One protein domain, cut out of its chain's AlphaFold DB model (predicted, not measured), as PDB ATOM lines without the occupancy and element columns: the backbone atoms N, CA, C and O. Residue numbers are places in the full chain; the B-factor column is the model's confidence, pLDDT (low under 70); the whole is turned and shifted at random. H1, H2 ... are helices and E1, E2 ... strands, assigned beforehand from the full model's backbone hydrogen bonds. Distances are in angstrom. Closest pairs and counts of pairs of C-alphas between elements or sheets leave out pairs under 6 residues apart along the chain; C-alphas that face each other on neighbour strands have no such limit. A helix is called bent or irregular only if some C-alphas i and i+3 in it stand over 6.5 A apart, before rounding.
ATOM      1  N   PRO A  10      49.826  45.621 -21.127       89.06
ATOM      2  CA  PRO A  10      49.516  44.373 -20.424       89.06
ATOM      3  C   PRO A  10      49.002  43.272 -21.360       89.06
ATOM      4  O   PRO A  10      48.958  42.102 -20.986       89.06
ATOM      5  N   ARG A  11      48.638  43.637 -22.594       92.19
ATOM      6  CA  ARG A  11      48.246  42.702 -23.645       92.19
ATOM      7  C   ARG A  11      49.377  41.738 -24.011       92.19
ATOM      8  O   ARG A  11      49.097  40.670 -24.544       92.19
ATOM      9  N   TYR A  12      50.633  42.089 -23.752       92.31
ATOM     10  CA  TYR A  12      51.767  41.239 -24.075       92.31
ATOM     11  C   TYR A  12      52.361  40.538 -22.851       92.31
ATOM     12  O   TYR A  12      52.461  41.097 -21.757       92.31
ATOM     13  N   ALA A  13      52.811  39.306 -23.071       91.06
ATOM     14  CA  ALA A  13      53.533  38.524 -22.086       91.06
ATOM     15  C   ALA A  13      55.011  38.947 -22.050       91.06
ATOM     16  O   ALA A  13      55.726  38.830 -23.042       91.06
ATOM     17  N   GLU A  14      55.469  39.413 -20.888       82.88
ATOM     18  CA  GLU A  14      56.738  40.135 -20.701       82.88
ATOM     19  C   GLU A  14      57.966  39.440 -21.287       82.88
ATOM     20  O   GLU A  14      58.707  40.025 -22.071       82.88
ATOM     21  N   HIS A  15      58.153  38.174 -20.930       86.69
ATOM     22  CA  HIS A  15      59.305  37.387 -21.357       86.69
ATOM     23  C   HIS A  15      58.907  36.263 -22.304       86.69
ATOM     24  O   HIS A  15      59.759  35.486 -22.705       86.69
ATOM     25  N   ALA A  16      57.627  36.123 -22.645       93.25
ATOM     26  CA  ALA A  16      57.137  34.953 -23.356       93.25
ATOM     27  C   ALA A  16      57.107  35.230 -24.864       93.25
ATOM     28  O   ALA A  16      56.403  36.124 -25.329       93.25
ATOM     29  N   GLY A  17      57.861  34.452 -25.636       94.25
ATOM     30  CA  GLY A  17      57.921  34.569 -27.088       94.25
ATOM     31  C   GLY A  17      57.568  33.276 -27.805       94.25
ATOM     32  O   GLY A  17      57.729  32.166 -27.289       94.25
ATOM     33  N   CYS A  18      57.104  33.431 -29.043       94.50
ATOM     34  CA  CYS A  18      56.858  32.315 -29.941       94.50
ATOM     35  C   CYS A  18      58.194  31.629 -30.292       94.50
ATOM     36  O   CYS A  18      59.055  32.277 -30.890       94.50
ATOM     37  N   PRO A  19      58.373  30.320 -30.027       92.25
ATOM     38  CA  PRO A  19      59.613  29.611 -30.354       92.25
ATOM     39  C   PRO A  19      59.945  29.598 -31.853       92.25
ATOM     40  O   PRO A  19      61.107  29.450 -32.220       92.25
ATOM     41  N   ARG A  20      58.925  29.744 -32.711       93.12
ATOM     42  CA  ARG A  20      59.054  29.732 -34.177       93.12
ATOM     43  C   ARG A  20      59.306  31.128 -34.739       93.12
ATOM     44  O   ARG A  20      60.293  31.346 -35.425       93.12
ATOM     45  N   CYS A  21      58.415  32.070 -34.432       92.88
ATOM     46  CA  CYS A  21      58.442  33.414 -35.013       92.88
ATOM     47  C   CYS A  21      59.361  34.380 -34.264       92.88
ATOM     48  O   CYS A  21      59.640  35.448 -34.788       92.88
ATOM     49  N   ARG A  22      59.790  34.035 -33.040       92.88
ATOM     50  CA  ARG A  22      60.567  34.911 -32.149       92.88
ATOM     51  C   ARG A  22      59.938  36.294 -31.963       92.88
ATOM     52  O   ARG A  22      60.643  37.283 -31.848       92.88
ATOM     53  N   VAL A  23      58.609  36.343 -31.918       92.31
ATOM     54  CA  VAL A  23      57.850  37.548 -31.564       92.31
ATOM     55  C   VAL A  23      57.263  37.392 -30.164       92.31
ATOM     56  O   VAL A  23      56.975  36.250 -29.765       92.31
ATOM     57  N   PRO A  24      57.042  38.496 -29.436       95.00
ATOM     58  CA  PRO A  24      56.373  38.442 -28.150       95.00
ATOM     59  C   PRO A  24      54.958  37.878 -28.269       95.00
ATOM     60  O   PRO A  24      54.231  38.141 -29.233       95.00
ATOM     61  N   LEU A  25      54.566  37.072 -27.288       95.75
ATOM     62  CA  LEU A  25      53.234  36.492 -27.233       95.75
ATOM     63  C   LEU A  25      52.232  37.486 -26.650       95.75
ATOM     64  O   LEU A  25      52.537  38.278 -25.761       95.75
ATOM     65  N   VAL A  26      51.008  37.399 -27.153       95.50
ATOM     66  CA  VAL A  26      49.869  38.195 -26.709       95.50
ATOM     67  C   VAL A  26      49.052  37.367 -25.724       95.50
ATOM     68  O   VAL A  26      48.694  36.227 -26.024       95.50
ATOM     69  N   MET A  27      48.742  37.942 -24.567       95.62
ATOM     70  CA  MET A  27      47.821  37.382 -23.585       95.62
ATOM     71  C   MET A  27      46.410  37.348 -24.168       95.62
ATOM     72  O   MET A  27      45.918  38.333 -24.724       95.62
ATOM     73  N   MET A  28      45.753  36.203 -24.044       94.12
ATOM     74  CA  MET A  28      44.355  36.053 -24.421       94.12
ATOM     75  C   MET A  28      43.466  36.391 -23.221       94.12
ATOM     76  O   MET A  28      43.744  35.915 -22.119       94.12
ATOM     77  N   PRO A  29      42.380  37.161 -23.411       90.12
ATOM     78  CA  PRO A  29      41.451  37.475 -22.326       90.12
ATOM     79  C   PRO A  29      40.674  36.240 -21.855       90.12
ATOM     80  O   PRO A  29      40.295  36.153 -20.693       90.12
ATOM     81  N   VAL A  30      40.456  35.275 -22.754       91.69
ATOM     82  CA  VAL A  30      39.762  34.018 -22.467       91.69
ATOM     83  C   VAL A  30      40.706  32.857 -22.787       91.69
ATOM     84  O   VAL A  30      41.146  32.741 -23.935       91.69
ATOM     85  N   PRO A  31      41.037  31.999 -21.805       91.56
ATOM     86  CA  PRO A  31      41.828  30.801 -22.049       91.56
ATOM     87  C   PRO A  31      41.103  29.830 -22.984       91.56
ATOM     88  O   PRO A  31      39.898  29.612 -22.863       91.56
ATOM     89  N   VAL A  32      41.847  29.200 -23.891       92.38
ATOM     90  CA  VAL A  32      41.315  28.203 -24.827       92.38
ATOM     91  C   VAL A  32      41.799  26.823 -24.417       92.38
ATOM     92  O   VAL A  32      43.002  26.599 -24.283       92.38
ATOM     93  N   ARG A  33      40.867  25.882 -24.251       91.50
ATOM     94  CA  ARG A  33      41.187  24.477 -23.989       91.50
ATOM     95  C   ARG A  33      41.199  23.684 -25.287       91.50
ATOM     96  O   ARG A  33      40.262  23.786 -26.074       91.50
ATOM     97  N   TYR A  34      42.238  22.891 -25.505       88.94
ATOM     98  CA  TYR A  34      42.374  22.056 -26.698       88.94
ATOM     99  C   TYR A  34      43.053  20.729 -26.359       88.94
ATOM    100  O   TYR A  34      43.725  20.621 -25.338       88.94
ATOM    101  N   VAL A  35      42.865  19.713 -27.204       89.94
ATOM    102  CA  VAL A  35      43.519  18.406 -27.040       89.94
ATOM    103  C   VAL A  35      44.709  18.325 -27.990       89.94
ATOM    104  O   VAL A  35      44.542  18.544 -29.190       89.94
ATOM    105  N   ALA A  36      45.896  18.012 -27.474       86.94
ATOM    106  CA  ALA A  36      47.078  17.733 -28.283       86.94
ATOM    107  C   ALA A  36      47.543  16.281 -28.086       86.94
ATOM    108  O   ALA A  36      47.227  15.645 -27.083       86.94
ATOM    109  N   PRO A  37      48.304  15.717 -29.038       87.56
ATOM    110  CA  PRO A  37      48.703  14.310 -28.983       87.56
ATOM    111  C   PRO A  37      49.783  14.016 -27.933       87.56
ATOM    112  O   PRO A  37      50.077  12.856 -27.668       87.56
ATOM    113  N   ARG A  38      50.424  15.042 -27.364       87.44
ATOM    114  CA  ARG A  38      51.530  14.898 -26.413       87.44
ATOM    115  C   ARG A  38      51.295  15.782 -25.208       87.44
ATOM    116  O   ARG A  38      50.789  16.885 -25.369       87.44
ATOM    117  N   ARG A  39      51.764  15.327 -24.048       86.69
ATOM    118  CA  ARG A  39      51.852  16.153 -22.849       86.69
ATOM    119  C   ARG A  39      52.809  17.319 -23.086       86.69
ATOM    120  O   ARG A  39      53.878  17.153 -23.675       86.69
ATOM    121  N   VAL A  40      52.403  18.489 -22.633       83.44
ATOM    122  CA  VAL A  40      53.045  19.783 -22.842       83.44
ATOM    123  C   VAL A  40      53.427  20.424 -21.507       83.44
ATOM    124  O   VAL A  40      54.487  21.033 -21.399       83.44
ATOM    125  N   ALA A  41      52.562  20.301 -20.509       82.31
ATOM    126  CA  ALA A  41      52.675  20.867 -19.184       82.31
ATOM    127  C   ALA A  41      52.392  19.800 -18.113       82.31
ATOM    128  O   ALA A  41      51.812  18.736 -18.362       82.31
ATOM    129  N   ALA A  42      52.857  20.068 -16.896       80.56
ATOM    130  CA  ALA A  42      52.684  19.145 -15.778       80.56
ATOM    131  C   ALA A  42      51.214  19.036 -15.343       80.56
ATOM    132  O   ALA A  42      50.797  17.984 -14.873       80.56
ATOM    133  N   ASP A  43      50.431  20.087 -15.543       81.50
ATOM    134  CA  ASP A  43      49.011  20.194 -15.208       81.50
ATOM    135  C   ASP A  43      48.069  19.706 -16.321       81.50
ATOM    136  O   ASP A  43      46.855  19.828 -16.194       81.50
ATOM    137  N   ASP A  44      48.602  19.140 -17.406       86.31
ATOM    138  CA  ASP A  44      47.765  18.593 -18.471       86.31
ATOM    139  C   ASP A  44      46.998  17.349 -18.022       86.31
ATOM    140  O   ASP A  44      47.565  16.416 -17.446       86.31
ATOM    141  N   GLU A  45      45.723  17.304 -18.395       87.19
ATOM    142  CA  GLU A  45      44.845  16.168 -18.127       87.19
ATOM    143  C   GLU A  45      44.880  15.189 -19.299       87.19
ATOM    144  O   GLU A  45      44.652  15.568 -20.451       87.19
ATOM    145  N   GLU A  46      45.126  13.914 -19.021       90.50
ATOM    146  CA  GLU A  46      45.000  12.870 -20.033       90.50
ATOM    147  C   GLU A  46      43.524  12.685 -20.414       90.50
ATOM    148  O   GLU A  46      42.646  12.533 -19.565       90.50
ATOM    149  N   VAL A  47      43.232  12.728 -21.713       90.38
ATOM    150  CA  VAL A  47      41.889  12.500 -22.247       90.38
ATOM    151  C   VAL A  47      41.807  11.052 -22.694       90.38
ATOM    152  O   VAL A  47      42.340  10.684 -23.746       90.38
ATOM    153  N   VAL A  48      41.123  10.244 -21.891       90.62
ATOM    154  CA  VAL A  48      40.846   8.837 -22.178       90.62
ATOM    155  C   VAL A  48      39.467   8.717 -22.814       90.62
ATOM    156  O   VAL A  48      38.505   9.348 -22.377       90.62
ATOM    157  N   GLU A  49      39.381   7.927 -23.874       87.44
ATOM    158  CA  GLU A  49      38.129   7.572 -24.530       87.44
ATOM    159  C   GLU A  49      37.879   6.079 -24.323       87.44
ATOM    160  O   GLU A  49      38.756   5.248 -24.578       87.44
ATOM    161  N   SER A  50      36.685   5.742 -23.838       82.75
ATOM    162  CA  SER A  50      36.235   4.360 -23.743       82.75
ATOM    163  C   SER A  50      35.692   3.922 -25.100       82.75
ATOM    164  O   SER A  50      34.719   4.469 -25.617       82.75
ATOM    165  N   VAL A  51      36.334   2.919 -25.689       83.12
ATOM    166  CA  VAL A  51      35.887   2.293 -26.931       83.12
ATOM    167  C   VAL A  51      35.322   0.927 -26.574       83.12
ATOM    168  O   VAL A  51      36.027   0.072 -26.035       83.12
ATOM    169  N   SER A  52      34.037   0.734 -26.856       77.19
ATOM    170  CA  SER A  52      33.349  -0.544 -26.697       77.19
ATOM    171  C   SER A  52      32.941  -1.063 -28.067       77.19
ATOM    172  O   SER A  52      32.286  -0.353 -28.827       77.19
ATOM    173  N   ASP A  53      33.314  -2.301 -28.374       79.62
ATOM    174  CA  ASP A  53      32.876  -3.029 -29.571       79.62
ATOM    175  C   ASP A  53      31.670  -3.948 -29.292       79.62
ATOM    176  O   ASP A  53      31.301  -4.777 -30.121       79.62
ATOM    177  N   GLY A  54      31.042  -3.806 -28.119       77.12
ATOM    178  CA  GLY A  54      29.921  -4.636 -27.677       77.12
ATOM    179  C   GLY A  54      30.323  -5.957 -27.009       77.12
ATOM    180  O   GLY A  54      29.456  -6.601 -26.422       77.12
ATOM    181  N   PHE A  55      31.607  -6.342 -27.025       74.94
ATOM    182  CA  PHE A  55      32.100  -7.563 -26.367       74.94
ATOM    183  C   PHE A  55      33.229  -7.291 -25.362       74.94
ATOM    184  O   PHE A  55      33.322  -7.969 -24.336       74.94
ATOM    185  N   LYS A  56      34.069  -6.276 -25.604       70.38
ATOM    186  CA  LYS A  56      35.082  -5.786 -24.663       70.38
ATOM    187  C   LYS A  56      35.132  -4.260 -24.674       70.38
ATOM    188  O   LYS A  56      35.291  -3.628 -25.714       70.38
ATOM    189  N   ALA A  57      35.054  -3.665 -23.488       76.50
ATOM    190  CA  ALA A  57      35.423  -2.268 -23.305       76.50
ATOM    191  C   ALA A  57      36.951  -2.168 -23.212       76.50
ATOM    192  O   ALA A  57      37.585  -2.913 -22.463       76.50
ATOM    193  N   SER A  58      37.534  -1.248 -23.971       81.69
ATOM    194  CA  SER A  58      38.946  -0.883 -23.878       81.69
ATOM    195  C   SER A  58      39.078   0.626 -23.726       81.69
ATOM    196  O   SER A  58      38.269   1.392 -24.251       81.69
ATOM    197  N   GLU A  59      40.092   1.059 -22.990       85.44
ATOM    198  CA  GLU A  59      40.419   2.471 -22.846       85.44
ATOM    199  C   GLU A  59      41.559   2.824 -23.795       85.44
ATOM    200  O   GLU A  59      42.567   2.114 -23.876       85.44
ATOM    201  N   ARG A  60      41.408   3.932 -24.526       85.25
ATOM    202  CA  ARG A  60      42.472   4.470 -25.369       85.25
ATOM    203  C   ARG A  60      42.729   5.926 -25.022       85.25
ATOM    204  O   ARG A  60      41.817   6.747 -24.968       85.25
ATOM    205  N   VAL A  61      44.005   6.253 -24.854       84.62
ATOM    206  CA  VAL A  61      44.457   7.636 -24.698       84.62
ATOM    207  C   VAL A  61      44.271   8.361 -26.028       84.62
ATOM    208  O   VAL A  61      44.912   8.029 -27.029       84.62
ATOM    209  N   ARG A  62      43.383   9.356 -26.041       87.31
ATOM    210  CA  ARG A  62      43.133  10.216 -27.204       87.31
ATOM    211  C   ARG A  62      44.160  11.342 -27.296       87.31
ATOM    212  O   ARG A  62      44.488  11.795 -28.392       87.31
ATOM    213  N   GLY A  63      44.666  11.793 -26.154       91.75
ATOM    214  CA  GLY A  63      45.671  12.841 -26.059       91.75
ATOM    215  C   GLY A  63      45.652  13.513 -24.695       91.75
ATOM    216  O   GLY A  63      45.190  12.944 -23.714       91.75
ATOM    217  N   TRP A  64      46.137  14.743 -24.661       91.94
ATOM    218  CA  TRP A  64      46.292  15.552 -23.463       91.94
ATOM    219  C   TRP A  64      45.506  16.843 -23.648       91.94
ATOM    220  O   TRP A  64      45.579  17.479 -24.699       91.94
ATOM    221  N   ARG A  65      44.689  17.206 -22.664       91.75
ATOM    222  CA  ARG A  65      43.949  18.464 -22.642       91.75
ATOM    223  C   ARG A  65      44.855  19.545 -22.074       91.75
ATOM    224  O   ARG A  65      45.325  19.444 -20.948       91.75
ATOM    225  N   HIS A  66      45.016  20.605 -22.850       90.25
ATOM    226  CA  HIS A  66      45.855  21.752 -22.538       90.25
ATOM    227  C   HIS A  66      45.022  23.018 -22.436       90.25
ATOM    228  O   HIS A  66      44.042  23.183 -23.167       90.25
ATOM    229  N   THR A  67      45.474  23.957 -21.607       92.50
ATOM    230  CA  THR A  67      44.926  25.316 -21.548       92.50
ATOM    231  C   THR A  67      45.933  26.308 -22.125       92.50
ATOM    232  O   THR A  67      46.999  26.543 -21.555       92.50
ATOM    233  N   ALA A  68      45.602  26.916 -23.263       92.56
ATOM    234  CA  ALA A  68      46.351  28.037 -23.815       92.56
ATOM    235  C   ALA A  68      45.833  29.361 -23.250       92.56
ATOM    236  O   ALA A  68      44.634  29.637 -23.286       92.56
ATOM    237  N   THR A  69      46.750  30.210 -22.798       94.44
ATOM    238  CA  THR A  69      46.465  31.571 -22.312       94.44
ATOM    239  C   THR A  69      47.106  32.643 -23.187       94.44
ATOM    240  O   THR A  69      46.871  33.831 -22.984       94.44
ATOM    241  N   MET A  70      47.905  32.239 -24.175       95.81
ATOM    242  CA  MET A  70      48.647  33.135 -25.049       95.81
ATOM    243  C   MET A  70      48.494  32.747 -26.517       95.81
ATOM    244  O   MET A  70      48.263  31.585 -26.859       95.81
ATOM    245  N   ARG A  71      48.687  33.727 -27.398       95.62
ATOM    246  CA  ARG A  71      48.681  33.558 -28.851       95.62
ATOM    247  C   ARG A  71      49.844  34.313 -29.482       95.62
ATOM    248  O   ARG A  71      50.167  35.429 -29.087       95.62
ATOM    249  N   CYS A  72      50.452  33.725 -30.508       95.12
ATOM    250  CA  CYS A  72      51.413  34.434 -31.345       95.12
ATOM    251  C   CYS A  72      50.674  35.377 -32.314       95.12
ATOM    252  O   CYS A  72      49.859  34.890 -33.106       95.12
ATOM    253  N   PRO A  73      50.961  36.692 -32.318       93.88
ATOM    254  CA  PRO A  73      50.319  37.626 -33.241       93.88
ATOM    255  C   PRO A  73      50.738  37.402 -34.703       93.88
ATOM    256  O   PRO A  73      49.950  37.680 -35.598       93.88
ATOM    257  N   ALA A  74      51.932  36.851 -34.953       93.06
ATOM    258  CA  ALA A  74      52.448  36.635 -36.306       93.06
ATOM    259  C   ALA A  74      51.887  35.369 -36.981       93.06
ATOM    260  O   ALA A  74      51.444  35.425 -38.121       93.06
ATOM    261  N   CYS A  75      51.899  34.219 -36.295       94.69
ATOM    262  CA  CYS A  75      51.474  32.936 -36.882       94.69
ATOM    263  C   CYS A  75      50.142  32.403 -36.345       94.69
ATOM    264  O   CYS A  75      49.675  31.359 -36.789       94.69
ATOM    265  N   GLY A  76      49.547  33.060 -35.351       93.56
ATOM    266  CA  GLY A  76      48.269  32.657 -34.772       93.56
ATOM    267  C   GLY A  76      48.303  31.430 -33.858       93.56
ATOM    268  O   GLY A  76      47.273  31.123 -33.264       93.56
ATOM    269  N   ALA A  77      49.448  30.760 -33.698       92.50
ATOM    270  CA  ALA A  77      49.563  29.588 -32.833       92.50
ATOM    271  C   ALA A  77      49.236  29.918 -31.364       92.50
ATOM    272  O   ALA A  77      49.556  31.006 -30.875       92.50
ATOM    273  N   LEU A  78      48.606  28.957 -30.685       93.06
ATOM    274  CA  LEU A  78      48.214  29.035 -29.281       93.06
ATOM    275  C   LEU A  78      49.304  28.445 -28.390       93.06
ATOM    276  O   LEU A  78      49.935  27.453 -28.751       93.06
ATOM    277  N   PHE A  79      49.502  29.055 -27.226       92.25
ATOM    278  CA  PHE A  79      50.545  28.678 -26.282       92.25
ATOM    279  C   PHE A  79      49.999  28.643 -24.859       92.25
ATOM    280  O   PHE A  79      49.297  29.559 -24.414       92.25
ATOM    281  N   SER A  80      50.370  27.598 -24.127       90.75
ATOM    282  CA  SER A  80      50.365  27.619 -22.666       90.75
ATOM    283  C   SER A  80      51.654  28.273 -22.135       90.75
ATOM    284  O   SER A  80      52.648  28.366 -22.868       90.75
ATOM    285  N   PRO A  81      51.689  28.702 -20.859       88.19
ATOM    286  CA  PRO A  81      52.910  29.192 -20.214       88.19
ATOM    287  C   PRO A  81      54.098  28.230 -20.317       88.19
ATOM    288  O   PRO A  81      55.228  28.682 -20.471       88.19
ATOM    289  N   ALA A  82      53.844  26.918 -20.310       87.62
ATOM    290  CA  ALA A  82      54.876  25.889 -20.432       87.62
ATOM    291  C   ALA A  82      55.485  25.784 -21.846       87.62
ATOM    292  O   ALA A  82      56.635  25.377 -21.991       87.62
ATOM    293  N   GLN A  83      54.741  26.155 -22.897       89.94
ATOM    294  CA  GLN A  83      55.224  26.109 -24.290       89.94
ATOM    295  C   GLN A  83      55.976  27.366 -24.706       89.94
ATOM    296  O   GLN A  83      56.716  27.355 -25.696       89.94
ATOM    297  N   ALA A  84      55.716  28.475 -24.021       89.56
ATOM    298  CA  ALA A  84      56.335  29.733 -24.362       89.56
ATOM    299  C   ALA A  84      57.820  29.709 -24.004       89.56
ATOM    300  O   ALA A  84      58.220  29.271 -22.925       89.56
ATOM    301  N   ARG A  85      58.654  30.215 -24.911       92.69
ATOM    302  CA  ARG A  85      60.082  30.357 -24.639       92.69
ATOM    303  C   ARG A  85      60.342  31.720 -24.017       92.69
ATOM    304  O   ARG A  85      59.733  32.706 -24.424       92.69
ATOM    305  N   ARG A  86      61.269  31.763 -23.058       93.31
ATOM    306  CA  ARG A  86      61.746  33.023 -22.494       93.31
ATOM    307  C   ARG A  86      62.706  33.729 -23.449       93.31
ATOM    308  O   ARG A  86      63.616  33.085 -23.973       93.31
ATOM    309  N   PHE A  87      62.488  35.021 -23.662       90.12
ATOM    310  CA  PHE A  87      63.357  35.890 -24.451       90.12
ATOM    311  C   PHE A  87      63.636  37.192 -23.702       90.12
ATOM    312  O   PHE A  87      62.740  37.758 -23.074       90.12
ATOM    313  N   ASP A  88      64.872  37.668 -23.839       89.56
ATOM    314  CA  ASP A  88      65.290  38.998 -23.407       89.56
ATOM    315  C   ASP A  88      65.169  39.946 -24.602       89.56
ATOM    316  O   ASP A  88      66.003  39.948 -25.511       89.56
ATOM    317  N   TRP A  89      64.075  40.704 -24.643       86.56
ATOM    318  CA  TRP A  89      63.758  41.573 -25.770       86.56
ATOM    319  C   TRP A  89      64.629  42.823 -25.786       86.56
ATOM    320  O   TRP A  89      64.737  43.531 -24.782       86.56
ATOM    321  N   LYS A  90      65.187  43.153 -26.952       88.31
ATOM    322  CA  LYS A  90      65.737  44.490 -27.182       88.31
ATOM    323  C   LYS A  90      64.613  45.431 -27.618       88.31
ATOM    324  O   LYS A  90      63.693  44.983 -28.300       88.31
ATOM    325  N   VAL A 100      52.830  51.675 -24.018       86.88
ATOM    326  CA  VAL A 100      51.648  52.527 -24.146       86.88
ATOM    327  C   VAL A 100      51.677  53.593 -23.067       86.88
ATOM    328  O   VAL A 100      52.193  53.376 -21.972       86.88
ATOM    329  N   ARG A 101      51.112  54.759 -23.361       82.50
ATOM    330  CA  ARG A 101      50.851  55.767 -22.336       82.50
ATOM    331  C   ARG A 101      49.471  55.475 -21.743       82.50
ATOM    332  O   ARG A 101      48.510  55.443 -22.516       82.50
ATOM    333  N   PRO A 102      49.344  55.224 -20.429       73.56
ATOM    334  CA  PRO A 102      48.041  55.012 -19.830       73.56
ATOM    335  C   PRO A 102      47.221  56.296 -19.975       73.56
ATOM    336  O   PRO A 102      47.752  57.407 -19.882       73.56
ATOM    337  N   LEU A 103      45.929  56.138 -20.252       70.25
ATOM    338  CA  LEU A 103      44.996  57.255 -20.178       70.25
ATOM    339  C   LEU A 103      44.909  57.703 -18.712       70.25
ATOM    340  O   LEU A 103      44.930  56.845 -17.824       70.25
ATOM    341  N   PRO A 104      44.846  59.016 -18.442       66.06
ATOM    342  CA  PRO A 104      44.651  59.503 -17.084       66.06
ATOM    343  C   PRO A 104      43.338  58.945 -16.512       66.06
ATOM    344  O   PRO A 104      42.363  58.747 -17.238       66.06
ATOM    345  N   ALA A 105      43.352  58.631 -15.216       62.03
ATOM    346  CA  ALA A 105      42.295  57.865 -14.557       62.03
ATOM    347  C   ALA A 105      40.966  58.629 -14.434       62.03
ATOM    348  O   ALA A 105      39.918  57.993 -14.332       62.03
ATOM    349  N   GLN A 106      41.001  59.965 -14.459       67.00
ATOM    350  CA  GLN A 106      39.802  60.791 -14.399       67.00
ATOM    351  C   GLN A 106      39.396  61.279 -15.796       67.00
ATOM    352  O   GLN A 106      40.253  61.680 -16.588       67.00
ATOM    353  N   PRO A 107      38.094  61.271 -16.126       59.47
ATOM    354  CA  PRO A 107      37.608  61.726 -17.427       59.47
ATOM    355  C   PRO A 107      37.880  63.219 -17.670       59.47
ATOM    356  O   PRO A 107      38.158  63.593 -18.810       59.47
ATOM    357  N   GLU A 108      37.860  64.054 -16.623       65.69
ATOM    358  CA  GLU A 108      38.269  65.466 -16.686       65.69
ATOM    359  C   GLU A 108      39.744  65.631 -17.089       65.69
ATOM    360  O   GLU A 108      40.044  66.332 -18.059       65.69
ATOM    361  N   ASP A 109      40.644  64.874 -16.459       60.28
ATOM    362  CA  ASP A 109      42.071  64.848 -16.802       60.28
ATOM    363  C   ASP A 109      42.305  64.280 -18.216       60.28
ATOM    364  O   ASP A 109      43.225  64.681 -18.933       60.28
ATOM    365  N   GLY A 110      41.453  63.347 -18.654       60.69
ATOM    366  CA  GLY A 110      41.454  62.782 -20.005       60.69
ATOM    367  C   GLY A 110      41.062  63.790 -21.078       60.69
ATOM    368  O   GLY A 110      41.710  63.845 -22.127       60.69
ATOM    369  N   ALA A 111      40.047  64.614 -20.812       67.56
ATOM    370  CA  ALA A 111      39.633  65.688 -21.706       67.56
ATOM    371  C   ALA A 111      40.731  66.752 -21.840       67.56
ATOM    372  O   ALA A 111      41.043  67.171 -22.959       67.56
ATOM    373  N   GLU A 112      41.377  67.131 -20.734       69.50
ATOM    374  CA  GLU A 112      42.510  68.058 -20.759       69.50
ATOM    375  C   GLU A 112      43.723  67.477 -21.492       69.50
ATOM    376  O   GLU A 112      44.289  68.138 -22.369       69.50
ATOM    377  N   ALA A 113      44.085  66.218 -21.220       65.94
ATOM    378  CA  ALA A 113      45.182  65.535 -21.902       65.94
ATOM    379  C   ALA A 113      44.924  65.398 -23.412       65.94
ATOM    380  O   ALA A 113      45.839  65.586 -24.221       65.94
ATOM    381  N   PHE A 114      43.683  65.112 -23.815       72.25
ATOM    382  CA  PHE A 114      43.292  65.041 -25.222       72.25
ATOM    383  C   PHE A 114      43.305  66.422 -25.890       72.25
ATOM    384  O   PHE A 114      43.828  66.567 -26.997       72.25
ATOM    385  N   ALA A 115      42.810  67.461 -25.212       74.94
ATOM    386  CA  ALA A 115      42.849  68.834 -25.710       74.94
ATOM    387  C   ALA A 115      44.289  69.359 -25.849       74.94
ATOM    388  O   ALA A 115      44.598  70.079 -26.803       74.94
ATOM    389  N   ALA A 116      45.181  68.990 -24.926       75.31
ATOM    390  CA  ALA A 116      46.609  69.287 -24.996       75.31
ATOM    391  C   ALA A 116      47.286  68.552 -26.164       75.31
ATOM    392  O   ALA A 116      48.031  69.167 -26.928       75.31
ATOM    393  N   LEU A 117      46.979  67.264 -26.364       78.00
ATOM    394  CA  LEU A 117      47.501  66.487 -27.491       78.00
ATOM    395  C   LEU A 117      47.044  67.070 -28.835       78.00
ATOM    396  O   LEU A 117      47.852  67.227 -29.749       78.00
ATOM    397  N   ARG A 118      45.761  67.437 -28.942       75.25
ATOM    398  CA  ARG A 118      45.196  68.055 -30.146       75.25
ATOM    399  C   ARG A 118      45.861  69.396 -30.452       75.25
ATOM    400  O   ARG A 118      46.291  69.589 -31.583       75.25
ATOM    401  N   ARG A 119      46.041  70.267 -29.449       77.62
ATOM    402  CA  ARG A 119      46.801  71.525 -29.598       77.62
ATOM    403  C   ARG A 119      48.231  71.281 -30.061       77.62
ATOM    404  O   ARG A 119      48.683  71.929 -30.993       77.62
ATOM    405  N   SER A 120      48.928  70.320 -29.458       71.94
ATOM    406  CA  SER A 120      50.302  69.980 -29.845       71.94
ATOM    407  C   SER A 120      50.387  69.491 -31.296       71.94
ATOM    408  O   SER A 120      51.307  69.865 -32.027       71.94
ATOM    409  N   LEU A 121      49.407  68.703 -31.750       75.44
ATOM    410  CA  LEU A 121      49.297  68.271 -33.144       75.44
ATOM    411  C   LEU A 121      48.978  69.440 -34.086       75.44
ATOM    412  O   LEU A 121      49.602  69.544 -35.142       75.44
ATOM    413  N   GLU A 122      48.064  70.330 -33.701       76.62
ATOM    414  CA  GLU A 122      47.712  71.540 -34.452       76.62
ATOM    415  C   GLU A 122      48.917  72.484 -34.572       76.62
ATOM    416  O   GLU A 122      49.272  72.864 -35.686       76.62
ATOM    417  N   GLU A 123      49.634  72.768 -33.487       73.44
ATOM    418  CA  GLU A 123      50.871  73.560 -33.487       73.44
ATOM    419  C   GLU A 123      51.979  72.905 -34.320       73.44
ATOM    420  O   GLU A 123      52.643  73.573 -35.114       73.44
TER     421      GLU A 123
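AT A GLANCE: This is residues 10 to 90 and 100 to 123 of the 157 residues of an uncharacterized protein of Collinsella sp. BA40 (UniProt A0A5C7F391). What shape does the model show? A long, thin antiparallel ribbon, in which E4 pairs with E3 toward one end and with E2 toward the other, leads into a small head where E1, the bent E2 and the loop-rich residues 72 to 90 come together. Beyond the head and across a cut lies the helix H1, most of it standing free. What is it made of? The printed part has 105 residues, with four named strands and then one named helix, in the order E1 E2 E3 E4 H1; the sheet runs E1 E2 E4 E3, antiparallel throughout, and the class is mixed, helices and strands. How large is it? It is extended, with a radius of gyration of the C-alphas of 22.7 A and spans of 83 by 31 by 21 A.

IN THESE COORDINATES: Where do the first strands lie? E1, residues 12 to 17, begins with C-alpha 12 at (51.767, 41.239, -24.075). E2, residues 24 to 36, measures 22.7 A from first to last C-alpha and bends by 105 degrees at residue 29. What follows? E3, residues 45 to 52, measures 22.0 A, and E4, residues 57 to 71, measures 38.6 A, ending with C-alpha 71 at (48.681, 33.558, -28.851). Where is the helix? H1, residues 107 to 123, measures 24.0 A and ends with C-alpha 123 at (50.871, 73.560, -33.487).

HOW THE PARTS SIT: How do the strands pair? E1 and E2 form a hairpin, with N 13 and O 25 2.9 A apart, within hydrogen-bond range. E2 and E4 are antiparallel neighbours at 172 degrees, with N 34 and O 66 3.0 A apart; the facing C-alphas 33 and 67 are 4.5 A apart. E3 and E4 form a hairpin at 148 degrees, with N 47 and O 63 2.8 A apart. How is the sheet shaped? It is strongly twisted and curled, and the pairing of E2 is staggered: its residues 24 to 26 pair with E1 and 26 to 36 with E4. Short antiparallel pairings join residues 85 to 86 to residues 16 to 17 of E1, and 78 to 79 to residues 70 to 71 of E4. Where does H1 stand? It is not on the sheet, with 0 pairs of C-alphas within 10 A; every O i to N i+4 pair in H1 is within hydrogen-bond range.

THE WHOLE: How far does it reach? The two C-alphas farthest apart, those of Phe 55 and Glu 123, are 83.6 A apart. Where is the cut? Residues 91 to 99 are not printed, and C-alphas 90 and 100 are 16.5 A apart; E4 to H1 is the link across the cut. What of the other links and the confidence? The link E3 to E4 is tight, and E1 to E2 and E2 to E3 are short. Mean pLDDT of the printed part is 85.0, with residues 104 to 113 under 70.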